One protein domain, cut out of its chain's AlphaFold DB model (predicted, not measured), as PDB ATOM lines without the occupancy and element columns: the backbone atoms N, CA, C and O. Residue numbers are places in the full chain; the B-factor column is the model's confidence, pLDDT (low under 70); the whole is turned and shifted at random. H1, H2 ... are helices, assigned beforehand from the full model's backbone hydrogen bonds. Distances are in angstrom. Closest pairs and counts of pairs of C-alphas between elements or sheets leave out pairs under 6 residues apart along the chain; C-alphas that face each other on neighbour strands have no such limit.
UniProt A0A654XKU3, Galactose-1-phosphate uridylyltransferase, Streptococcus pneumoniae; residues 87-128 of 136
ATOM      1  N   SER A  87       4.116  33.533  55.709       85.38
ATOM      2  CA  SER A  87       3.820  32.935  57.014       85.38
ATOM      3  C   SER A  87       2.346  33.051  57.410       85.38
ATOM      4  O   SER A  87       1.841  32.136  58.052       85.38
ATOM      5  N   GLN A  88       1.666  34.138  57.032       86.31
ATOM      6  CA  GLN A  88       0.229  34.317  57.234       86.31
ATOM      7  C   GLN A  88      -0.544  33.366  56.318       86.31
ATOM      8  O   GLN A  88      -1.309  32.554  56.819       86.31
ATOM      9  N   VAL A  89      -0.217  33.357  55.020       84.81
ATOM     10  CA  VAL A  89      -0.827  32.443  54.037       84.81
ATOM     11  C   VAL A  89      -0.726  30.985  54.479       84.81
ATOM     12  O   VAL A  89      -1.704  30.248  54.417       84.81
ATOM     13  N   ASN A  90       0.446  30.562  54.963       81.12
ATOM     14  CA  ASN A  90       0.635  29.199  55.454       81.12
ATOM     15  C   ASN A  90      -0.213  28.894  56.693       81.12
ATOM     16  O   ASN A  90      -0.751  27.794  56.787       81.12
ATOM     17  N   ARG A  91      -0.316  29.823  57.653       88.62
ATOM     18  CA  ARG A  91      -1.165  29.618  58.834       88.62
ATOM     19  C   ARG A  91      -2.628  29.480  58.431       88.62
ATOM     20  O   ARG A  91      -3.231  28.472  58.779       88.62
ATOM     21  N   ASP A  92      -3.133  30.420  57.636       86.81
ATOM     22  CA  ASP A  92      -4.530  30.439  57.190       86.81
ATOM     23  C   ASP A  92      -4.881  29.167  56.416       86.81
ATOM     24  O   ASP A  92      -5.914  28.546  56.663       86.81
ATOM     25  N   PHE A  93      -3.978  28.721  55.535       84.69
ATOM     26  CA  PHE A  93      -4.141  27.469  54.805       84.69
ATOM     27  C   PHE A  93      -4.280  26.274  55.752       84.69
ATOM     28  O   PHE A  93      -5.233  25.513  55.624       84.69
ATOM     29  N   TRP A  94      -3.359  26.093  56.704       84.00
ATOM     30  CA  TRP A  94      -3.393  24.933  57.599       84.00
ATOM     31  C   TRP A  94      -4.565  24.974  58.583       84.00
ATOM     32  O   TRP A  94      -5.133  23.922  58.874       84.00
ATOM     33  N   GLU A  95      -4.961  26.156  59.055       92.06
ATOM     34  CA  GLU A  95      -6.158  26.332  59.883       92.06
ATOM     35  C   GLU A  95      -7.430  25.947  59.111       92.06
ATOM     36  O   GLU A  95      -8.228  25.145  59.601       92.06
ATOM     37  N   ALA A  96      -7.587  26.426  57.873       84.31
ATOM     38  CA  ALA A  96      -8.707  26.049  57.013       84.31
ATOM     39  C   ALA A  96      -8.681  24.554  56.650       84.31
ATOM     40  O   ALA A  96      -9.719  23.889  56.663       84.31
ATOM     41  N   TYR A  97      -7.494  24.000  56.387       83.38
ATOM     42  CA  TYR A  97      -7.306  22.610  55.966       83.38
ATOM     43  C   TYR A  97      -7.774  21.601  57.021       83.38
ATOM     44  O   TYR A  97      -8.285  20.539  56.671       83.38
ATOM     45  N   VAL A  98      -7.652  21.927  58.314       92.19
ATOM     46  CA  VAL A  98      -8.173  21.086  59.412       92.19
ATOM     47  C   VAL A  98      -9.697  20.929  59.334       92.19
ATOM     48  O   VAL A  98     -10.229  19.894  59.736       92.19
ATOM     49  N   HIS A  99     -10.400  21.933  58.808       92.44
ATOM     50  CA  HIS A  99     -11.856  21.936  58.696       92.44
ATOM     51  C   HIS A  99     -12.356  21.454  57.329       92.44
ATOM     52  O   HIS A  99     -13.338  20.714  57.269       92.44
ATOM     53  N   SER A 100     -11.707  21.877  56.242       93.81
ATOM     54  CA  SER A 100     -12.060  21.525  54.865       93.81
ATOM     55  C   SER A 100     -10.831  21.627  53.949       93.81
ATOM     56  O   SER A 100     -10.484  22.725  53.498       93.81
ATOM     57  N   PRO A 101     -10.159  20.500  53.654       83.94
ATOM     58  CA  PRO A 101      -9.026  20.456  52.733       83.94
ATOM     59  C   PRO A 101      -9.330  21.040  51.351       83.94
ATOM     60  O   PRO A 101      -8.504  21.756  50.786       83.94
ATOM     61  N   GLU A 102     -10.513  20.755  50.804       84.88
ATOM     62  CA  GLU A 102     -10.919  21.213  49.476       84.88
ATOM     63  C   GLU A 102     -11.060  22.737  49.430       84.88
ATOM     64  O   GLU A 102     -10.555  23.371  48.503       84.88
ATOM     65  N   GLN A 103     -11.688  23.330  50.451       82.44
ATOM     66  CA  GLN A 103     -11.854  24.783  50.528       82.44
ATOM     67  C   GLN A 103     -10.508  25.488  50.719       82.44
ATOM     68  O   GLN A 103     -10.240  26.474  50.043       82.44
ATOM     69  N   ALA A 104      -9.626  24.949  51.566       78.38
ATOM     70  CA  ALA A 104      -8.302  25.525  51.797       78.38
ATOM     71  C   ALA A 104      -7.447  25.579  50.516       78.38
ATOM     72  O   ALA A 104      -6.731  26.553  50.276       78.38
ATOM     73  N   ILE A 105      -7.527  24.543  49.672       78.75
ATOM     74  CA  ILE A 105      -6.832  24.499  48.377       78.75
ATOM     75  C   ILE A 105      -7.417  25.529  47.403       78.75
ATOM     76  O   ILE A 105      -6.652  26.225  46.731       78.75
ATOM     77  N   GLU A 106      -8.746  25.641  47.335       84.38
ATOM     78  CA  GLU A 106      -9.416  26.633  46.487       84.38
ATOM     79  C   GLU A 106      -9.050  28.062  46.915       84.38
ATOM     80  O   GLU A 106      -8.606  28.857  46.085       84.38
ATOM     81  N   ASP A 107      -9.128  28.374  48.210       83.00
ATOM     82  CA  ASP A 107      -8.794  29.695  48.754       83.00
ATOM     83  C   ASP A 107      -7.334  30.073  48.462       83.00
ATOM     84  O   ASP A 107      -7.046  31.185  48.006       83.00
ATOM     85  N   PHE A 108      -6.403  29.129  48.637       79.25
ATOM     86  CA  PHE A 108      -4.992  29.325  48.303       79.25
ATOM     87  C   PHE A 108      -4.775  29.589  46.804       79.25
ATOM     88  O   PHE A 108      -3.964  30.443  46.424       79.25
ATOM     89  N   TYR A 109      -5.506  28.883  45.939       80.69
ATOM     90  CA  TYR A 109      -5.429  29.073  44.492       80.69
ATOM     91  C   TYR A 109      -5.985  30.438  44.063       80.69
ATOM     92  O   TYR A 109      -5.380  31.115  43.227       80.69
ATOM     93  N   GLN A 110      -7.090  30.888  44.660       83.50
ATOM     94  CA  GLN A 110      -7.655  32.218  44.411       83.50
ATOM     95  C   GLN A 110      -6.725  33.334  44.894       83.50
ATOM     96  O   GLN A 110      -6.479  34.294  44.160       83.50
ATOM     97  N   LEU A 111      -6.142  33.195  46.087       79.56
ATOM     98  CA  LEU A 111      -5.169  34.154  46.610       79.56
ATOM     99  C   LEU A 111      -3.937  34.268  45.699       79.56
ATOM    100  O   LEU A 111      -3.494  35.373  45.376       79.56
ATOM    101  N   SER A 112      -3.416  33.129  45.238       74.81
ATOM    102  CA  SER A 112      -2.251  33.072  44.347       74.81
ATOM    103  C   SER A 112      -2.505  33.735  42.990       74.81
ATOM    104  O   SER A 112      -1.586  34.324  42.420       74.81
ATOM    105  N   GLN A 113      -3.739  33.659  42.477       74.31
ATOM    106  CA  GLN A 113      -4.148  34.335  41.243       74.31
ATOM    107  C   GLN A 113      -4.242  35.854  41.407       74.31
ATOM    108  O   GLN A 113      -3.824  36.586  40.514       74.31
ATOM    109  N   LYS A 114      -4.785  36.328  42.536       73.50
ATOM    110  CA  LYS A 114      -4.984  37.763  42.793       73.50
ATOM    111  C   LYS A 114      -3.673  38.517  42.999       73.50
ATOM    112  O   LYS A 114      -3.492  39.582  42.420       73.50
ATOM    113  N   ASN A 115      -2.746  37.947  43.767       67.25
ATOM    114  CA  ASN A 115      -1.479  38.605  44.100       67.25
ATOM    115  C   ASN A 115      -0.379  38.446  43.038       67.25
ATOM    116  O   ASN A 115       0.755  38.845  43.282       67.25
ATOM    117  N   ASP A 116      -0.675  37.832  41.882       63.69
ATOM    118  CA  ASP A 116       0.319  37.471  40.846       63.69
ATOM    119  C   ASP A 116       1.534  36.703  41.439       63.69
ATOM    120  O   ASP A 116       2.620  36.651  40.857       63.69
ATOM    121  N   TYR A 117       1.344  36.089  42.621       51.72
ATOM    122  CA  TYR A 117       2.366  35.382  43.408       51.72
ATOM    123  C   TYR A 117       2.912  34.185  42.625       51.72
ATOM    124  O   TYR A 117       4.088  33.825  42.687       51.72
ATOM    125  N   ILE A 118       2.043  33.605  41.803       47.53
ATOM    126  CA  ILE A 118       2.423  32.781  40.671       47.53
ATOM    127  C   ILE A 118       2.373  33.723  39.474       47.53
ATOM    128  O   ILE A 118       1.290  34.203  39.163       47.53
ATOM    129  N   LYS A 119       3.503  33.947  38.783       48.94
ATOM    130  CA  LYS A 119       3.562  34.644  37.484       48.94
ATOM    131  C   LYS A 119       2.691  33.915  36.447       48.94
ATOM    132  O   LYS A 119       3.201  33.278  35.522       48.94
ATOM    133  N   LEU A 120       1.372  33.979  36.571       44.59
ATOM    134  CA  LEU A 120       0.423  33.287  35.706       44.59
ATOM    135  C   LEU A 120       0.455  33.900  34.308       44.59
ATOM    136  O   LEU A 120       0.304  33.170  33.333       44.59
ATOM    137  N   LYS A 121       0.810  35.190  34.177       44.53
ATOM    138  CA  LYS A 121       1.148  35.810  32.881       44.53
ATOM    139  C   LYS A 121       2.348  35.126  32.192       44.53
ATOM    140  O   LYS A 121       2.356  34.999  30.968       44.53
ATOM    141  N   ALA A 122       3.342  34.640  32.944       40.66
ATOM    142  CA  ALA A 122       4.495  33.919  32.389       40.66
ATOM    143  C   ALA A 122       4.187  32.436  32.114       40.66
ATOM    144  O   ALA A 122       4.664  31.885  31.121       40.66
ATOM    145  N   ILE A 123       3.350  31.800  32.941       35.53
ATOM    146  CA  ILE A 123       2.879  30.426  32.713       35.53
ATOM    147  C   ILE A 123       1.926  30.373  31.511       35.53
ATOM    148  O   ILE A 123       2.082  29.497  30.669       35.53
ATOM    149  N   ALA A 124       1.032  31.348  31.332       42.88
ATOM    150  CA  ALA A 124       0.172  31.454  30.150       42.88
ATOM    151  C   ALA A 124       0.974  31.552  28.837       42.88
ATOM    152  O   ALA A 124       0.561  30.989  27.824       42.88
ATOM    153  N   LYS A 125       2.160  32.183  28.857       40.84
ATOM    154  CA  LYS A 125       3.119  32.145  27.735       40.84
ATOM    155  C   LYS A 125       3.857  30.801  27.601       40.84
ATOM    156  O   LYS A 125       4.226  30.436  26.490       40.84
ATOM    157  N   ASN A 126       4.052  30.052  28.690       36.31
ATOM    158  CA  ASN A 126       4.782  28.774  28.718       36.31
ATOM    159  C   ASN A 126       3.922  27.519  28.473       36.31
ATOM    160  O   ASN A 126       4.476  26.486  28.105       36.31
ATOM    161  N   ILE A 127       2.589  27.576  28.587       40.09
ATOM    162  CA  ILE A 127       1.694  26.442  28.252       40.09
ATOM    163  C   ILE A 127       1.759  26.081  26.744       40.09
ATOM    164  O   ILE A 127       1.314  25.011  26.328       40.09
ATOM    165  N   ALA A 128       2.394  26.918  25.915       40.84
ATOM    166  CA  ALA A 128       2.743  26.583  24.533       40.84
ATOM    167  C   ALA A 128       3.856  25.517  24.407       40.84
ATOM    168  O   ALA A 128       3.977  24.895  23.350       40.84
TER     169      ALA A 128
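What this domain is: This is residues 87 to 128 of the 136 residues of the protein "Galactose-1-phosphate uridylyltransferase" of Streptococcus pneumoniae (UniProt A0A654XKU3). Two helices, H1 and H2, fold back on each other as a helical hairpin in a narrow V, closed at their tight link and spreading away from it. Beyond the far end of H2 the printed part turns into a short third helix, H3, and residues 121 to 128 stick out as an arm. The 42 printed residues hold three named helices, in the order H1, H2, H3, and no named strand; the class is all helix. The whole is loose, with a radius of gyration of the C-alphas of 12.4 A, and elongated, spanning 37 by 20 by 12 A.

Where its parts are: H1, residues 87 to 99, begins at C-alpha 87 at (3.820, 32.935, 57.014) and is 19.2 A long from first to last C-alpha. H2, residues 101 to 114, is the longest helix at 20.4 A and begins at C-alpha 101 at (-9.026, 20.456, 52.733). H3, residues 120 to 126, measures 9.4 A and ends at C-alpha 126 at (4.782, 28.774, 28.718).

How they stand to each other: H1 and H2 touch and form a hairpin, running opposite ways at a shallow tilt of 30 degrees. Their closest C-alphas, those of Tyr 97 and Ala 104, are 5.2 A apart, and H2 touches H1 with residues 103 to 108 alone. H2 and H3 are close but not clearly touching: their closest C-alphas, of Gln 113 and Leu 120, are 7.3 A apart. Their lines are about perpendicular, at 87 degrees. H1 and H3 are apart. Every O i to N i+4 pair in H2 is within hydrogen-bond range, against 8 of 9 in H1 and 2 of 3 in H3.

The domain as a whole: The two C-alphas farthest apart, of His 99 and Ala 128, are 37.4 A apart. Without residues 121 to 128, which stand free, the body spans 29 by 19 by 9 A. The printed part has no cut, and both links are tight. The mean pLDDT of the printed part is 71.1; residues 115 to 128 are under 70, and H3 has a mean of 41.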